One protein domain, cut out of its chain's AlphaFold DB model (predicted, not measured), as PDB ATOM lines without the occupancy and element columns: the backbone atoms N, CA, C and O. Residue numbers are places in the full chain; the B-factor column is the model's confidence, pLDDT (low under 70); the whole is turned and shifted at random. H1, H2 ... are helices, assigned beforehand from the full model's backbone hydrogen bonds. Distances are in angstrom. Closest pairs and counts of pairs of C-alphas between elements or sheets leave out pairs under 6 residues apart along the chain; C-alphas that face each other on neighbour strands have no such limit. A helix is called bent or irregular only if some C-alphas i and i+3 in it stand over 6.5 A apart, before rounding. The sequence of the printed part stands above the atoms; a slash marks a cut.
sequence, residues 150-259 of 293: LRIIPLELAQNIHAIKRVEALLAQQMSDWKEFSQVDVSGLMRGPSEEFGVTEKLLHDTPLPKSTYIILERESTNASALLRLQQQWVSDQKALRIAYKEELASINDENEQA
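Overview. This is residues 150 to 259 of the 293 residues of a protein of Botryotinia fuckeliana (strain T4) (UniProt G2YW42). Two long helices, H4 and H1, lie side by side and run opposite ways, and the last ten residues of H4, 250 to 259, stick out past the body as a bare arm. The short helix H2 packs crosswise on H1, H3 makes a corner with H4 at their link, and a long loop, residues 175 to 200, leads from the end of H1 back to H2. The printed part has 110 residues with four named helices, in the order H1, H2, H3, H4, and no named strand; its class is all helix. It is only just compact, close to loose, with a radius of gyration of the C-alphas of 15.7 A, and elongated, spanning 55 by 29 by 20 A.

Along the chain. Begin with the longest helix, H4, residues 224 to 259: find C-alpha 224 at (-16.529, -57.513, 15.953), and from there it runs 52.4 A to C-alpha 259 at (-24.752, -6.512, 6.961). H1, residues 150 to 174, begins at C-alpha 150 at (-27.220, -24.967, 13.689) and is 36.6 A long; it is neither bent nor irregular, but only just: C-alphas 151 and 154 are 6.1 A apart. H3, residues 211 to 220, measures 14.5 A, and H2, residues 201 to 206, measures 8.7 A.

Arrangement. Look first at H4 and H1, which touch with 24 pairs of C-alphas within 8 A; their closest C-alphas are those of Gln 231 and Ile 164, 6.2 A apart. They stand at a shallow tilt of 19 degrees, opposite ways. At residues 155 to 159 alone, H1 touches H2; the closest C-alphas, of Ala 158 and Leu 204, are 5.3 A apart, and the lines are about perpendicular, at 77 degrees. H2 and H4 are apart. H3 is close to H1 but not clearly touching, with the closest C-alphas, of Thr 213 and Ala 163, 7.1 A apart; they run the same way at a shallow tilt of 23 degrees. H3 and H4 only just touch, with 3 pairs of C-alphas within 8 A, and touch only at the corner by their link; the closest C-alphas are those of Glu 220 and Ala 226, 6.2 A apart. Along the backbones of H2, H3 and H4 every O i to N i+4 pair is within hydrogen-bond range; in H1, 19 of 21 are.

Size, cuts and confidence. The two C-alphas farthest apart are those of Gln 174 and Ala 259, at 55.1 A. Without residues 250 to 259, which stand free, the body spans 38 by 27 by 18 A. The printed part has no cut. The link from H1 to H2 is long, with 26 residues; those from H2 to H3 and from H3 to H4 are tight. The mean pLDDT of the printed part is 86.1; look to residues 181 to 187 for the values under 70.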
ATOM      1  N   LEU A 150     -27.682 -25.116  12.303       89.06
ATOM      2  CA  LEU A 150     -27.220 -24.967  13.689       89.06
ATOM      3  C   LEU A 150     -28.199 -25.506  14.744       89.06
ATOM      4  O   LEU A 150     -27.810 -25.653  15.897       89.06
ATOM      5  N   ARG A 151     -29.460 -25.793  14.390       87.25
ATOM      6  CA  ARG A 151     -30.412 -26.488  15.278       87.25
ATOM      7  C   ARG A 151     -30.486 -27.991  15.018       87.25
ATOM      8  O   ARG A 151     -30.832 -28.738  15.924       87.25
ATOM      9  N   ILE A 152     -30.193 -28.420  13.793       90.12
ATOM     10  CA  ILE A 152     -30.268 -29.825  13.374       90.12
ATOM     11  C   ILE A 152     -28.974 -30.550  13.739       90.12
ATOM     12  O   ILE A 152     -29.011 -31.594  14.382       90.12
ATOM     13  N   ILE A 153     -27.830 -29.958  13.403       92.75
ATOM     14  CA  ILE A 153     -26.515 -30.566  13.593       92.75
ATOM     15  C   ILE A 153     -26.243 -30.912  15.068       92.75
ATOM     16  O   ILE A 153     -25.777 -32.021  15.313       92.75
ATOM     17  N   PRO A 154     -26.568 -30.081  16.085       92.62
ATOM     18  CA  PRO A 154     -26.377 -30.480  17.483       92.62
ATOM     19  C   PRO A 154     -27.219 -31.692  17.900       92.62
ATOM     20  O   PRO A 154     -26.768 -32.499  18.712       92.62
ATOM     21  N   LEU A 155     -28.427 -31.843  17.341       91.44
ATOM     22  CA  LEU A 155     -29.279 -33.012  17.573       91.44
ATOM     23  C   LEU A 155     -28.658 -34.263  16.940       91.44
ATOM     24  O   LEU A 155     -28.560 -35.300  17.592       91.44
ATOM     25  N   GLU A 156     -28.195 -34.160  15.695       92.00
ATOM     26  CA  GLU A 156     -27.504 -35.249  14.995       92.00
ATOM     27  C   GLU A 156     -26.189 -35.627  15.691       92.00
ATOM     28  O   GLU A 156     -25.893 -36.810  15.856       92.00
ATOM     29  N   LEU A 157     -25.436 -34.641  16.190       92.62
ATOM     30  CA  LEU A 157     -24.245 -34.854  17.010       92.62
ATOM     31  C   LEU A 157     -24.590 -35.573  18.317       92.62
ATOM     32  O   LEU A 157     -23.899 -36.521  18.676       92.62
ATOM     33  N   ALA A 158     -25.663 -35.187  19.014       92.69
ATOM     34  CA  ALA A 158     -26.106 -35.876  20.228       92.69
ATOM     35  C   ALA A 158     -26.478 -37.346  19.950       92.69
ATOM     36  O   ALA A 158     -26.035 -38.244  20.670       92.69
ATOM     37  N   GLN A 159     -27.219 -37.611  18.867       92.31
ATOM     38  CA  GLN A 159     -27.545 -38.974  18.423       92.31
ATOM     39  C   GLN A 159     -26.286 -39.775  18.079       92.31
ATOM     40  O   GLN A 159     -26.150 -40.928  18.491       92.31
ATOM     41  N   ASN A 160     -25.349 -39.159  17.361       92.75
ATOM     42  CA  ASN A 160     -24.082 -39.767  16.982       92.75
ATOM     43  C   ASN A 160     -23.207 -40.088  18.210       92.75
ATOM     44  O   ASN A 160     -22.664 -41.188  18.293       92.75
ATOM     45  N   ILE A 161     -23.132 -39.196  19.207       91.38
ATOM     46  CA  ILE A 161     -22.409 -39.436  20.468       91.38
ATOM     47  C   ILE A 161     -22.958 -40.679  21.176       91.38
ATOM     48  O   ILE A 161     -22.185 -41.525  21.632       91.38
ATOM     49  N   HIS A 162     -24.283 -40.817  21.257       90.75
ATOM     50  CA  HIS A 162     -24.911 -42.000  21.850       90.75
ATOM     51  C   HIS A 162     -24.644 -43.270  21.047       90.75
ATOM     52  O   HIS A 162     -24.357 -44.317  21.630       90.75
ATOM     53  N   ALA A 163     -24.699 -43.175  19.719       90.44
ATOM     54  CA  ALA A 163     -24.410 -44.283  18.817       90.44
ATOM     55  C   ALA A 163     -22.973 -44.795  19.015       90.44
ATOM     56  O   ALA A 163     -22.768 -45.986  19.263       90.44
ATOM     57  N   ILE A 164     -21.990 -43.890  19.025       89.62
ATOM     58  CA  ILE A 164     -20.581 -44.223  19.270       89.62
ATOM     59  C   ILE A 164     -20.409 -44.854  20.650       89.62
ATOM     60  O   ILE A 164     -19.863 -45.949  20.741       89.62
ATOM     61  N   LYS A 165     -20.941 -44.240  21.718       89.62
ATOM     62  CA  LYS A 165     -20.871 -44.812  23.077       89.62
ATOM     63  C   LYS A 165     -21.413 -46.237  23.133       89.62
ATOM     64  O   LYS A 165     -20.840 -47.092  23.809       89.62
ATOM     65  N   ARG A 166     -22.516 -46.502  22.430       89.06
ATOM     66  CA  ARG A 166     -23.140 -47.824  22.405       89.06
ATOM     67  C   ARG A 166     -22.279 -48.848  21.667       89.06
ATOM     68  O   ARG A 166     -22.117 -49.950  22.185       89.06
ATOM     69  N   VAL A 167     -21.715 -48.499  20.511       88.75
ATOM     70  CA  VAL A 167     -20.806 -49.394  19.767       88.75
ATOM     71  C   VAL A 167     -19.526 -49.653  20.535       88.75
ATOM     72  O   VAL A 167     -19.111 -50.800  20.629       88.75
ATOM     73  N   GLU A 168     -18.925 -48.625  21.129       87.88
ATOM     74  CA  GLU A 168     -17.714 -48.777  21.936       87.88
ATOM     75  C   GLU A 168     -17.954 -49.696  23.143       87.88
ATOM     76  O   GLU A 168     -17.097 -50.515  23.471       87.88
ATOM     77  N   ALA A 169     -19.135 -49.621  23.768       88.44
ATOM     78  CA  ALA A 169     -19.519 -50.530  24.845       88.44
ATOM     79  C   ALA A 169     -19.685 -51.984  24.365       88.44
ATOM     80  O   ALA A 169     -19.278 -52.902  25.072       88.44
ATOM     81  N   LEU A 170     -20.258 -52.206  23.175       87.88
ATOM     82  CA  LEU A 170     -20.386 -53.547  22.582       87.88
ATOM     83  C   LEU A 170     -19.024 -54.117  22.162       87.88
ATOM     84  O   LEU A 170     -18.731 -55.279  22.437       87.88
ATOM     85  N   LEU A 171     -18.164 -53.292  21.560       86.25
ATOM     86  CA  LEU A 171     -16.798 -53.669  21.200       86.25
ATOM     87  C   LEU A 171     -15.980 -54.044  22.436       86.25
ATOM     88  O   LEU A 171     -15.336 -55.087  22.430       86.25
ATOM     89  N   ALA A 172     -16.070 -53.263  23.517       86.56
ATOM     90  CA  ALA A 172     -15.372 -53.551  24.770       86.56
ATOM     91  C   ALA A 172     -15.808 -54.875  25.426       86.56
ATOM     92  O   ALA A 172     -15.016 -55.486  26.137       86.56
ATOM     93  N   GLN A 173     -17.043 -55.334  25.189       85.75
ATOM     94  CA  GLN A 173     -17.513 -56.642  25.664       85.75
ATOM     95  C   GLN A 173     -16.938 -57.809  24.850       85.75
ATOM     96  O   GLN A 173     -16.760 -58.894  25.395       85.75
ATOM     97  N   GLN A 174     -16.666 -57.606  23.558       83.69
ATOM     98  CA  GLN A 174     -16.164 -58.658  22.665       83.69
ATOM     99  C   GLN A 174     -14.640 -58.710  22.582       83.69
ATOM    100  O   GLN A 174     -14.069 -59.780  22.389       83.69
ATOM    101  N   MET A 175     -13.977 -57.562  22.692       79.12
ATOM    102  CA  MET A 175     -12.543 -57.425  22.489       79.12
ATOM    103  C   MET A 175     -12.011 -56.324  23.408       79.12
ATOM    104  O   MET A 175     -12.360 -55.164  23.237       79.12
ATOM    105  N   SER A 176     -11.149 -56.670  24.371       74.69
ATOM    106  CA  SER A 176     -10.537 -55.697  25.299       74.69
ATOM    107  C   SER A 176      -9.720 -54.630  24.558       74.69
ATOM    108  O   SER A 176      -9.834 -53.437  24.845       74.69
ATOM    109  N   ASP A 177      -8.974 -55.049  23.532       78.44
ATOM    110  CA  ASP A 177      -7.942 -54.222  22.894       78.44
ATOM    111  C   ASP A 177      -8.405 -53.631  21.553       78.44
ATOM    112  O   ASP A 177      -7.605 -53.239  20.708       78.44
ATOM    113  N   TRP A 178      -9.724 -53.515  21.347       77.56
ATOM    114  CA  TRP A 178     -10.319 -53.018  20.096       77.56
ATOM    115  C   TRP A 178      -9.794 -51.636  19.671       77.56
ATOM    116  O   TRP A 178      -9.795 -51.302  18.485       77.56
ATOM    117  N   LYS A 179      -9.323 -50.833  20.635       76.56
ATOM    118  CA  LYS A 179      -8.744 -49.504  20.409       76.56
ATOM    119  C   LYS A 179      -7.444 -49.549  19.608       76.56
ATOM    120  O   LYS A 179      -7.201 -48.623  18.847       76.56
ATOM    121  N   GLU A 180      -6.647 -50.610  19.736       74.25
ATOM    122  CA  GLU A 180      -5.391 -50.770  18.987       74.25
ATOM    123  C   GLU A 180      -5.639 -51.071  17.502       74.25
ATOM    124  O   GLU A 180      -4.818 -50.753  16.644       74.25
ATOM    125  N   PHE A 181      -6.813 -51.621  17.183       68.69
ATOM    126  CA  PHE A 181      -7.242 -51.914  15.815       68.69
ATOM    127  C   PHE A 181      -7.970 -50.738  15.148       68.69
ATOM    128  O   PHE A 181      -8.258 -50.782  13.947       68.69
ATOM    129  N   SER A 182      -8.282 -49.678  15.898       66.94
ATOM    130  CA  SER A 182      -8.902 -48.482  15.337       66.94
ATOM    131  C   SER A 182      -7.834 -47.610  14.676       66.94
ATOM    132  O   SER A 182      -7.030 -46.967  15.339       66.94
ATOM    133  N   GLN A 183      -7.840 -47.572  13.344       65.00
ATOM    134  CA  GLN A 183      -6.961 -46.699  12.551       65.00
ATOM    135  C   GLN A 183      -7.467 -45.250  12.468       65.00
ATOM    136  O   GLN A 183      -6.905 -44.436  11.738       65.00
ATOM    137  N   VAL A 184      -8.564 -44.924  13.159       65.88
ATOM    138  CA  VAL A 184      -9.216 -43.623  13.028       65.88
ATOM    139  C   VAL A 184      -8.655 -42.652  14.049       65.88
ATOM    140  O   VAL A 184      -8.601 -42.934  15.246       65.88
ATOM    141  N   ASP A 185      -8.284 -41.475  13.555       67.00
ATOM    142  CA  ASP A 185      -7.899 -40.344  14.383       67.00
ATOM    143  C   ASP A 185      -9.069 -39.927  15.289       67.00
ATOM    144  O   ASP A 185     -10.031 -39.282  14.866       67.00
ATOM    145  N   VAL A 186      -8.987 -40.332  16.555       68.94
ATOM    146  CA  VAL A 186      -9.917 -39.949  17.624       68.94
ATOM    147  C   VAL A 186      -9.579 -38.582  18.226       68.94
ATOM    148  O   VAL A 186     -10.251 -38.154  19.171       68.94
ATOM    149  N   SER A 187      -8.573 -37.872  17.699       66.50
ATOM    150  CA  SER A 187      -8.245 -36.514  18.127       66.50
ATOM    151  C   SER A 187      -9.450 -35.589  17.928       66.50
ATOM    152  O   SER A 187     -10.004 -35.426  16.837       66.50
ATOM    153  N   GLY A 188      -9.923 -35.018  19.036       72.44
ATOM    154  CA  GLY A 188     -11.092 -34.142  19.069       72.44
ATOM    155  C   GLY A 188     -12.452 -34.844  19.003       72.44
ATOM    156  O   GLY A 188     -13.455 -34.146  18.869       72.44
ATOM    157  N   LEU A 189     -12.531 -36.180  19.085       84.38
ATOM    158  CA  LEU A 189     -13.813 -36.888  19.169       84.38
ATOM    159  C   LEU A 189     -14.637 -36.377  20.363       84.38
ATOM    160  O   LEU A 189     -14.191 -36.408  21.513       84.38
ATOM    161  N   MET A 190     -15.872 -35.966  20.099       83.81
ATOM    162  CA  MET A 190     -16.818 -35.565  21.129       83.81
ATOM    163  C   MET A 190     -17.425 -36.804  21.784       83.81
ATOM    164  O   MET A 190     -18.100 -37.604  21.136       83.81
ATOM    165  N   ARG A 191     -17.205 -36.949  23.095       84.06
ATOM    166  CA  ARG A 191     -17.826 -37.995  23.932       84.06
ATOM    167  C   ARG A 191     -18.885 -37.446  24.892       84.06
ATOM    168  O   ARG A 191     -19.515 -38.210  25.623       84.06
ATOM    169  N   GLY A 192     -19.076 -36.134  24.928       86.12
ATOM    170  CA  GLY A 192     -19.913 -35.461  25.914       86.12
ATOM    171  C   GLY A 192     -20.493 -34.152  25.391       86.12
ATOM    172  O   GLY A 192     -20.332 -33.851  24.204       86.12
ATOM    173  N   PRO A 193     -21.178 -33.396  26.265       87.62
ATOM    174  CA  PRO A 193     -21.700 -32.086  25.913       87.62
ATOM    175  C   PRO A 193     -20.556 -31.147  25.510       87.62
ATOM    176  O   PRO A 193     -19.441 -31.248  26.023       87.62
ATOM    177  N   SER A 194     -20.837 -30.245  24.575       88.38
ATOM    178  CA  SER A 194     -19.901 -29.216  24.132       88.38
ATOM    179  C   SER A 194     -20.656 -27.950  23.770       88.38
ATOM    180  O   SER A 194     -21.505 -27.956  22.875       88.38
ATOM    181  N   GLU A 195     -20.305 -26.859  24.447       85.75
ATOM    182  CA  GLU A 195     -20.845 -25.531  24.161       85.75
ATOM    183  C   GLU A 195     -20.423 -25.033  22.774       85.75
ATOM    184  O   GLU A 195     -21.224 -24.395  22.097       85.75
ATOM    185  N   GLU A 196     -19.222 -25.402  22.306       86.94
ATOM    186  CA  GLU A 196     -18.694 -25.017  20.985       86.94
ATOM    187  C   GLU A 196     -19.618 -25.457  19.839       86.94
ATOM    188  O   GLU A 196     -19.732 -24.760  18.835       86.94
ATOM    189  N   PHE A 197     -20.303 -26.592  20.002       86.88
ATOM    190  CA  PHE A 197     -21.194 -27.169  18.991       86.88
ATOM    191  C   PHE A 197     -22.674 -27.109  19.390       86.88
ATOM    192  O   PHE A 197     -23.498 -27.809  18.807       86.88
ATOM    193  N   GLY A 198     -23.028 -26.332  20.419       85.25
ATOM    194  CA  GLY A 198     -24.411 -26.214  20.895       85.25
ATOM    195  C   GLY A 198     -25.009 -27.506  21.475       85.25
ATOM    196  O   GLY A 198     -26.227 -27.600  21.642       85.25
ATOM    197  N   VAL A 199     -24.182 -28.507  21.796       88.88
ATOM    198  CA  VAL A 199     -24.622 -29.770  22.404       88.88
ATOM    199  C   VAL A 199     -24.685 -29.582  23.916       88.88
ATOM    200  O   VAL A 199     -23.704 -29.789  24.629       88.88
ATOM    201  N   THR A 200     -25.849 -29.163  24.409       89.00
ATOM    202  CA  THR A 200     -26.089 -28.999  25.851       89.00
ATOM    203  C   THR A 200     -26.290 -30.343  26.549       89.00
ATOM    204  O   THR A 200     -26.693 -31.329  25.932       89.00
ATOM    205  N   GLU A 201     -26.058 -30.385  27.861       86.50
ATOM    206  CA  GLU A 201     -26.279 -31.593  28.668       86.50
ATOM    207  C   GLU A 201     -27.742 -32.060  28.623       86.50
ATOM    208  O   GLU A 201     -28.009 -33.248  28.456       86.50
ATOM    209  N   LYS A 202     -28.689 -31.113  28.662       88.00
ATOM    210  CA  LYS A 202     -30.124 -31.391  28.502       88.00
ATOM    211  C   LYS A 202     -30.430 -32.018  27.146       88.00
ATOM    212  O   LYS A 202     -31.072 -33.057  27.089       88.00
ATOM    213  N   LEU A 203     -29.916 -31.427  26.062       88.25
ATOM    214  CA  LEU A 203     -30.113 -31.966  24.717       88.25
ATOM    215  C   LEU A 203     -29.556 -33.386  24.611       88.25
ATOM    216  O   LEU A 203     -30.217 -34.264  24.064       88.25
ATOM    217  N   LEU A 204     -28.361 -33.625  25.153       87.69
ATOM    218  CA  LEU A 204     -27.755 -34.950  25.135       87.69
ATOM    219  C   LEU A 204     -28.598 -35.964  25.919       87.69
ATOM    220  O   LEU A 204     -28.767 -37.082  25.453       87.69
ATOM    221  N   HIS A 205     -29.151 -35.593  27.072       87.31
ATOM    222  CA  HIS A 205     -30.008 -36.476  27.863       87.31
ATOM    223  C   HIS A 205     -31.348 -36.781  27.171       87.31
ATOM    224  O   HIS A 205     -31.772 -37.934  27.117       87.31
ATOM    225  N   ASP A 206     -31.998 -35.760  26.615       88.62
ATOM    226  CA  ASP A 206     -33.357 -35.868  26.076       88.62
ATOM    227  C   ASP A 206     -33.401 -36.484  24.671       88.62
ATOM    228  O   ASP A 206     -34.467 -36.870  24.192       88.62
ATOM    229  N   THR A 207     -32.253 -36.583  23.994       87.25
ATOM    230  CA  THR A 207     -32.166 -37.115  22.633       87.25
ATOM    231  C   THR A 207     -32.087 -38.645  22.642       87.25
ATOM    232  O   THR A 207     -31.051 -39.198  23.023       87.25
ATOM    233  N   PRO A 208     -33.126 -39.361  22.170       86.44
ATOM    234  CA  PRO A 208     -33.064 -40.807  22.045       86.44
ATOM    235  C   PRO A 208     -32.197 -41.218  20.851       86.44
ATOM    236  O   PRO A 208     -32.089 -40.502  19.850       86.44
ATOM    237  N   LEU A 209     -31.638 -42.426  20.918       82.81
ATOM    238  CA  LEU A 209     -31.040 -43.060  19.747       82.81
ATOM    239  C   LEU A 209     -32.116 -43.315  18.673       82.81
ATOM    240  O   LEU A 209     -33.195 -43.830  18.991       82.81
ATOM    241  N   PRO A 210     -31.838 -43.012  17.393       86.12
ATOM    242  CA  PRO A 210     -32.748 -43.341  16.305       86.12
ATOM    243  C   PRO A 210     -33.039 -44.846  16.232       86.12
ATOM    244  O   PRO A 210     -32.147 -45.681  16.391       86.12
ATOM    245  N   LYS A 211     -34.293 -45.215  15.924       82.25
ATOM    246  CA  LYS A 211     -34.709 -46.625  15.758       82.25
ATOM    247  C   LYS A 211     -33.889 -47.354  14.688       82.25
ATOM    248  O   LYS A 211     -33.580 -48.528  14.847       82.25
ATOM    249  N   SER A 212     -33.508 -46.653  13.621       82.81
ATOM    250  CA  SER A 212     -32.622 -47.171  12.574       82.81
ATOM    251  C   SER A 212     -31.262 -47.589  13.135       82.81
ATOM    252  O   SER A 212     -30.769 -48.665  12.808       82.81
ATOM    253  N   THR A 213     -30.687 -46.782  14.028       82.06
ATOM    254  CA  THR A 213     -29.414 -47.074  14.692       82.06
ATOM    255  C   THR A 213     -29.519 -48.310  15.581       82.06
ATOM    256  O   THR A 213     -28.615 -49.141  15.557       82.06
ATOM    257  N   TYR A 214     -30.631 -48.490  16.303       81.44
ATOM    258  CA  TYR A 214     -30.873 -49.717  17.072       81.44
ATOM    259  C   TYR A 214     -30.889 -50.967  16.189       81.44
ATOM    260  O   TYR A 214     -30.198 -51.932  16.500       81.44
ATOM    261  N   ILE A 215     -31.605 -50.931  15.061       82.88
ATOM    262  CA  ILE A 215     -31.696 -52.069  14.133       82.88
ATOM    263  C   ILE A 215     -30.313 -52.435  13.574       82.88
ATOM    264  O   ILE A 215     -29.963 -53.612  13.495       82.88
ATOM    265  N   ILE A 216     -29.509 -51.431  13.207       84.38
ATOM    266  CA  ILE A 216     -28.139 -51.640  12.716       84.38
ATOM    267  C   ILE A 216     -27.277 -52.299  13.803       84.38
ATOM    268  O   ILE A 216     -26.546 -53.247  13.519       84.38
ATOM    269  N   LEU A 217     -27.395 -51.835  15.051       83.25
ATOM    270  CA  LEU A 217     -26.633 -52.375  16.176       83.25
ATOM    271  C   LEU A 217     -27.030 -53.799  16.545       83.25
ATOM    272  O   LEU A 217     -26.154 -54.602  16.843       83.25
ATOM    273  N   GLU A 218     -28.322 -54.125  16.524       82.38
ATOM    274  CA  GLU A 218     -28.802 -55.482  16.793       82.38
ATOM    275  C   GLU A 218     -28.313 -56.463  15.727       82.38
ATOM    276  O   GLU A 218     -27.812 -57.538  16.063       82.38
ATOM    277  N   ARG A 219     -28.385 -56.067  14.449       83.00
ATOM    278  CA  ARG A 219     -27.958 -56.896  13.317       83.00
ATOM    279  C   ARG A 219     -26.468 -57.228  13.351       83.00
ATOM    280  O   ARG A 219     -26.097 -58.371  13.103       83.00
ATOM    281  N   GLU A 220     -25.626 -56.241  13.639       80.38
ATOM    282  CA  GLU A 220     -24.166 -56.393  13.605       80.38
ATOM    283  C   GLU A 220     -23.570 -56.757  14.981       80.38
ATOM    284  O   GLU A 220     -22.355 -56.893  15.116       80.38
ATOM    285  N   SER A 221     -24.416 -56.960  16.001       76.25
ATOM    286  CA  SER A 221     -24.013 -57.178  17.400       76.25
ATOM    287  C   SER A 221     -23.057 -58.351  17.621       76.25
ATOM    288  O   SER A 221     -22.310 -58.336  18.593       76.25
ATOM    289  N   THR A 222     -23.046 -59.359  16.747       77.81
ATOM    290  CA  THR A 222     -22.226 -60.574  16.884       77.81
ATOM    291  C   THR A 222     -20.895 -60.515  16.131       77.81
ATOM    292  O   THR A 222     -20.057 -61.395  16.320       77.81
ATOM    293  N   ASN A 223     -20.670 -59.499  15.290       85.56
ATOM    294  CA  ASN A 223     -19.497 -59.412  14.423       85.56
ATOM    295  C   ASN A 223     -18.593 -58.228  14.800       85.56
ATOM    296  O   ASN A 223     -18.826 -57.088  14.393       85.56
ATOM    297  N   ALA A 224     -17.494 -58.518  15.501       82.81
ATOM    298  CA  ALA A 224     -16.529 -57.513  15.953       82.81
ATOM    299  C   ALA A 224     -15.923 -56.672  14.809       82.81
ATOM    300  O   ALA A 224     -15.714 -55.471  14.966       82.81
ATOM    301  N   SER A 225     -15.685 -57.263  13.631       85.44
ATOM    302  CA  SER A 225     -15.157 -56.536  12.464       85.44
ATOM    303  C   SER A 225     -16.192 -55.569  11.878       85.44
ATOM    304  O   SER A 225     -15.861 -54.461  11.451       85.44
ATOM    305  N   ALA A 226     -17.473 -55.949  11.887       86.50
ATOM    306  CA  ALA A 226     -18.551 -55.068  11.455       86.50
ATOM    307  C   ALA A 226     -18.794 -53.920  12.444       86.50
ATOM    308  O   ALA A 226     -18.917 -52.774  12.015       86.50
ATOM    309  N   LEU A 227     -18.770 -54.203  13.751       85.50
ATOM    310  CA  LEU A 227     -18.845 -53.178  14.794       85.50
ATOM    311  C   LEU A 227     -17.680 -52.185  14.708       85.50
ATOM    312  O   LEU A 227     -17.898 -50.984  14.853       85.50
ATOM    313  N   LEU A 228     -16.464 -52.656  14.405       86.81
ATOM    314  CA  LEU A 228     -15.315 -51.776  14.195       86.81
ATOM    315  C   LEU A 228     -15.534 -50.854  12.987       86.81
ATOM    316  O   LEU A 228     -15.330 -49.651  13.103       86.81
ATOM    317  N   ARG A 229     -16.028 -51.370  11.852       88.38
ATOM    318  CA  ARG A 229     -16.362 -50.533  10.682       88.38
ATOM    319  C   ARG A 229     -17.447 -49.497  10.989       88.38
ATOM    320  O   ARG A 229     -17.329 -48.357  10.555       88.38
ATOM    321  N   LEU A 230     -18.476 -49.870  11.753       89.19
ATOM    322  CA  LEU A 230     -19.521 -48.936  12.192       89.19
ATOM    323  C   LEU A 230     -18.959 -47.839  13.098       89.19
ATOM    324  O   LEU A 230     -19.292 -46.670  12.915       89.19
ATOM    325  N   GLN A 231     -18.075 -48.196  14.033       88.88
ATOM    326  CA  GLN A 231     -17.381 -47.225  14.878       88.88
ATOM    327  C   GLN A 231     -16.587 -46.231  14.026       88.88
ATOM    328  O   GLN A 231     -16.733 -45.024  14.206       88.88
ATOM    329  N   GLN A 232     -15.812 -46.726  13.060       88.69
ATOM    330  CA  GLN A 232     -15.013 -45.885  12.168       88.69
ATOM    331  C   GLN A 232     -15.889 -44.947  11.331       88.69
ATOM    332  O   GLN A 232     -15.593 -43.754  11.231       88.69
ATOM    333  N   GLN A 233     -16.998 -45.460  10.788       90.81
ATOM    334  CA  GLN A 233     -17.962 -44.663  10.035       90.81
ATOM    335  C   GLN A 233     -18.554 -43.550  10.901       90.81
ATOM    336  O   GLN A 233     -18.500 -42.389  10.517       90.81
ATOM    337  N   TRP A 234     -19.056 -43.865  12.097       91.25
ATOM    338  CA  TRP A 234     -19.710 -42.864  12.944       91.25
ATOM    339  C   TRP A 234     -18.747 -41.827  13.512       91.25
ATOM    340  O   TRP A 234     -19.144 -40.676  13.686       91.25
ATOM    341  N   VAL A 235     -17.484 -42.189  13.754       91.06
ATOM    342  CA  VAL A 235     -16.434 -41.219  14.102       91.06
ATOM    343  C   VAL A 235     -16.161 -40.270  12.927       91.06
ATOM    344  O   VAL A 235     -16.041 -39.057  13.134       91.06
ATOM    345  N   SER A 236     -16.111 -40.794  11.699       90.44
ATOM    346  CA  SER A 236     -15.983 -39.982  10.482       90.44
ATOM    347  C   SER A 236     -17.189 -39.056  10.292       90.44
ATOM    348  O   SER A 236     -17.015 -37.852  10.092       90.44
ATOM    349  N   ASP A 237     -18.407 -39.575  10.466       92.06
ATOM    350  CA  ASP A 237     -19.649 -38.800  10.388       92.06
ATOM    351  C   ASP A 237     -19.658 -37.676  11.432       92.06
ATOM    352  O   ASP A 237     -19.990 -36.534  11.119       92.06
ATOM    353  N   GLN A 238     -19.201 -37.944  12.662       92.94
ATOM    354  CA  GLN A 238     -19.082 -36.909  13.690       92.94
ATOM    355  C   GLN A 238     -18.097 -35.807  13.290       92.94
ATOM    356  O   GLN A 238     -18.306 -34.631  13.589       92.94
ATOM    357  N   LYS A 239     -16.983 -36.164  12.644       91.88
ATOM    358  CA  LYS A 239     -16.024 -35.183  12.124       91.88
ATOM    359  C   LYS A 239     -16.663 -34.325  11.032       91.88
ATOM    360  O   LYS A 239     -16.521 -33.107  11.096       91.88
ATOM    361  N   ALA A 240     -17.396 -34.932  10.101       93.06
ATOM    362  CA  ALA A 240     -18.114 -34.213   9.051       93.06
ATOM    363  C   ALA A 240     -19.165 -33.247   9.629       93.06
ATOM    364  O   ALA A 240     -19.173 -32.074   9.266       93.06
ATOM    365  N   LEU A 241     -19.971 -33.695  10.598       93.75
ATOM    366  CA  LEU A 241     -20.967 -32.857  11.278       93.75
ATOM    367  C   LEU A 241     -20.332 -31.653  11.990       93.75
ATOM    368  O   LEU A 241     -20.847 -30.540  11.911       93.75
ATOM    369  N   ARG A 242     -19.187 -31.846  12.658       92.62
ATOM    370  CA  ARG A 242     -18.449 -30.751  13.313       92.62
ATOM    371  C   ARG A 242     -17.906 -29.732  12.314       92.62
ATOM    372  O   ARG A 242     -17.939 -28.539  12.604       92.62
ATOM    373  N   ILE A 243     -17.390 -30.192  11.174       92.81
ATOM    374  CA  ILE A 243     -16.906 -29.310  10.103       92.81
ATOM    375  C   ILE A 243     -18.075 -28.493   9.550       92.81
ATOM    376  O   ILE A 243     -18.005 -27.268   9.581       92.81
ATOM    377  N   ALA A 244     -19.178 -29.154   9.188       94.19
ATOM    378  CA  ALA A 244     -20.381 -28.492   8.691       94.19
ATOM    379  C   ALA A 244     -20.919 -27.448   9.687       94.19
ATOM    380  O   ALA A 244     -21.256 -26.336   9.298       94.19
ATOM    381  N   TYR A 245     -20.932 -27.751  10.992       94.25
ATOM    382  CA  TYR A 245     -21.344 -26.784  12.016       94.25
ATOM    383  C   TYR A 245     -20.476 -25.517  12.016       94.25
ATOM    384  O   TYR A 245     -20.994 -24.404  12.110       94.25
ATOM    385  N   LYS A 246     -19.149 -25.677  11.922       93.69
ATOM    386  CA  LYS A 246     -18.205 -24.550  11.912       93.69
ATOM    387  C   LYS A 246     -18.312 -23.724  10.637       93.69
ATOM    388  O   LYS A 246     -18.238 -22.501  10.718       93.69
ATOM    389  N   GLU A 247     -18.492 -24.375   9.494       94.62
ATOM    390  CA  GLU A 247     -18.697 -23.706   8.206       94.62
ATOM    391  C   GLU A 247     -19.976 -22.864   8.215       94.62
ATOM    392  O   GLU A 247     -19.942 -21.695   7.839       94.62
ATOM    393  N   GLU A 248     -21.075 -23.406   8.743       93.06
ATOM    394  CA  GLU A 248     -22.339 -22.674   8.885       93.06
ATOM    395  C   GLU A 248     -22.219 -21.485   9.844       93.06
ATOM    396  O   GLU A 248     -22.696 -20.385   9.558       93.06
ATOM    397  N   LEU A 249     -21.527 -21.666  10.974       93.38
ATOM    398  CA  LEU A 249     -21.274 -20.573  11.912       93.38
ATOM    399  C   LEU A 249     -20.428 -19.460  11.272       93.38
ATOM    400  O   LEU A 249     -20.725 -18.279  11.457       93.38
ATOM    401  N   ALA A 250     -19.397 -19.832  10.507       93.94
ATOM    402  CA  ALA A 250     -18.557 -18.889   9.778       93.94
ATOM    403  C   ALA A 250     -19.356 -18.137   8.704       93.94
ATOM    404  O   ALA A 250     -19.284 -16.911   8.645       93.94
ATOM    405  N   SER A 251     -20.186 -18.840   7.928       93.25
ATOM    406  CA  SER A 251     -21.050 -18.234   6.910       93.25
ATOM    407  C   SER A 251     -22.007 -17.202   7.515       93.25
ATOM    408  O   SER A 251     -22.086 -16.075   7.024       93.25
ATOM    409  N   ILE A 252     -22.664 -17.529   8.633       90.69
ATOM    410  CA  ILE A 252     -23.546 -16.591   9.347       90.69
ATOM    411  C   ILE A 252     -22.765 -15.385   9.880       90.69
ATOM    412  O   ILE A 252     -23.256 -14.253   9.833       90.69
ATOM    413  N   ASN A 253     -21.557 -15.595  10.411       92.25
ATOM    414  CA  ASN A 253     -20.725 -14.492  10.882       92.25
ATOM    415  C   ASN A 253     -20.341 -13.550   9.734       92.25
ATOM    416  O   ASN A 253     -20.490 -12.334   9.866       92.25
ATOM    417  N   ASP A 254     -19.934 -14.098   8.592       92.88
ATOM    418  CA  ASP A 254     -19.580 -13.324   7.405       92.88
ATOM    419  C   ASP A 254     -20.773 -12.516   6.875       92.88
ATOM    420  O   ASP A 254     -20.634 -11.332   6.553       92.88
ATOM    421  N   GLU A 255     -21.970 -13.104   6.834       89.00
ATOM    422  CA  GLU A 255     -23.198 -12.397   6.459       89.00
ATOM    423  C   GLU A 255     -23.530 -11.257   7.431       89.00
ATOM    424  O   GLU A 255     -23.858 -10.142   7.007       89.00
ATOM    425  N   ASN A 256     -23.394 -11.500   8.737       88.94
ATOM    426  CA  ASN A 256     -23.602 -10.485   9.768       88.94
ATOM    427  C   ASN A 256     -22.587  -9.342   9.658       88.94
ATOM    428  O   ASN A 256     -22.957  -8.167   9.759       88.94
ATOM    429  N   GLU A 257     -21.319  -9.653   9.391       90.06
ATOM    430  CA  GLU A 257     -20.290  -8.650   9.137       90.06
ATOM    431  C   GLU A 257     -20.590  -7.832   7.883       90.06
ATOM    432  O   GLU A 257     -20.474  -6.603   7.902       90.06
ATOM    433  N   GLN A 258     -21.004  -8.477   6.792       87.25
ATOM    434  CA  GLN A 258     -21.407  -7.783   5.572       87.25
ATOM    435  C   GLN A 258     -22.601  -6.859   5.827       87.25
ATOM    436  O   GLN A 258     -22.582  -5.696   5.409       87.25
ATOM    437  N   ALA A 259     -23.616  -7.329   6.555       85.12
ATOM    438  CA  ALA A 259     -24.752  -6.512   6.961       85.12
ATOM    439  C   ALA A 259     -24.308  -5.321   7.829       85.12
ATOM    440  O   ALA A 259     -24.784  -4.204   7.628       85.12
TER     441      ALA A 259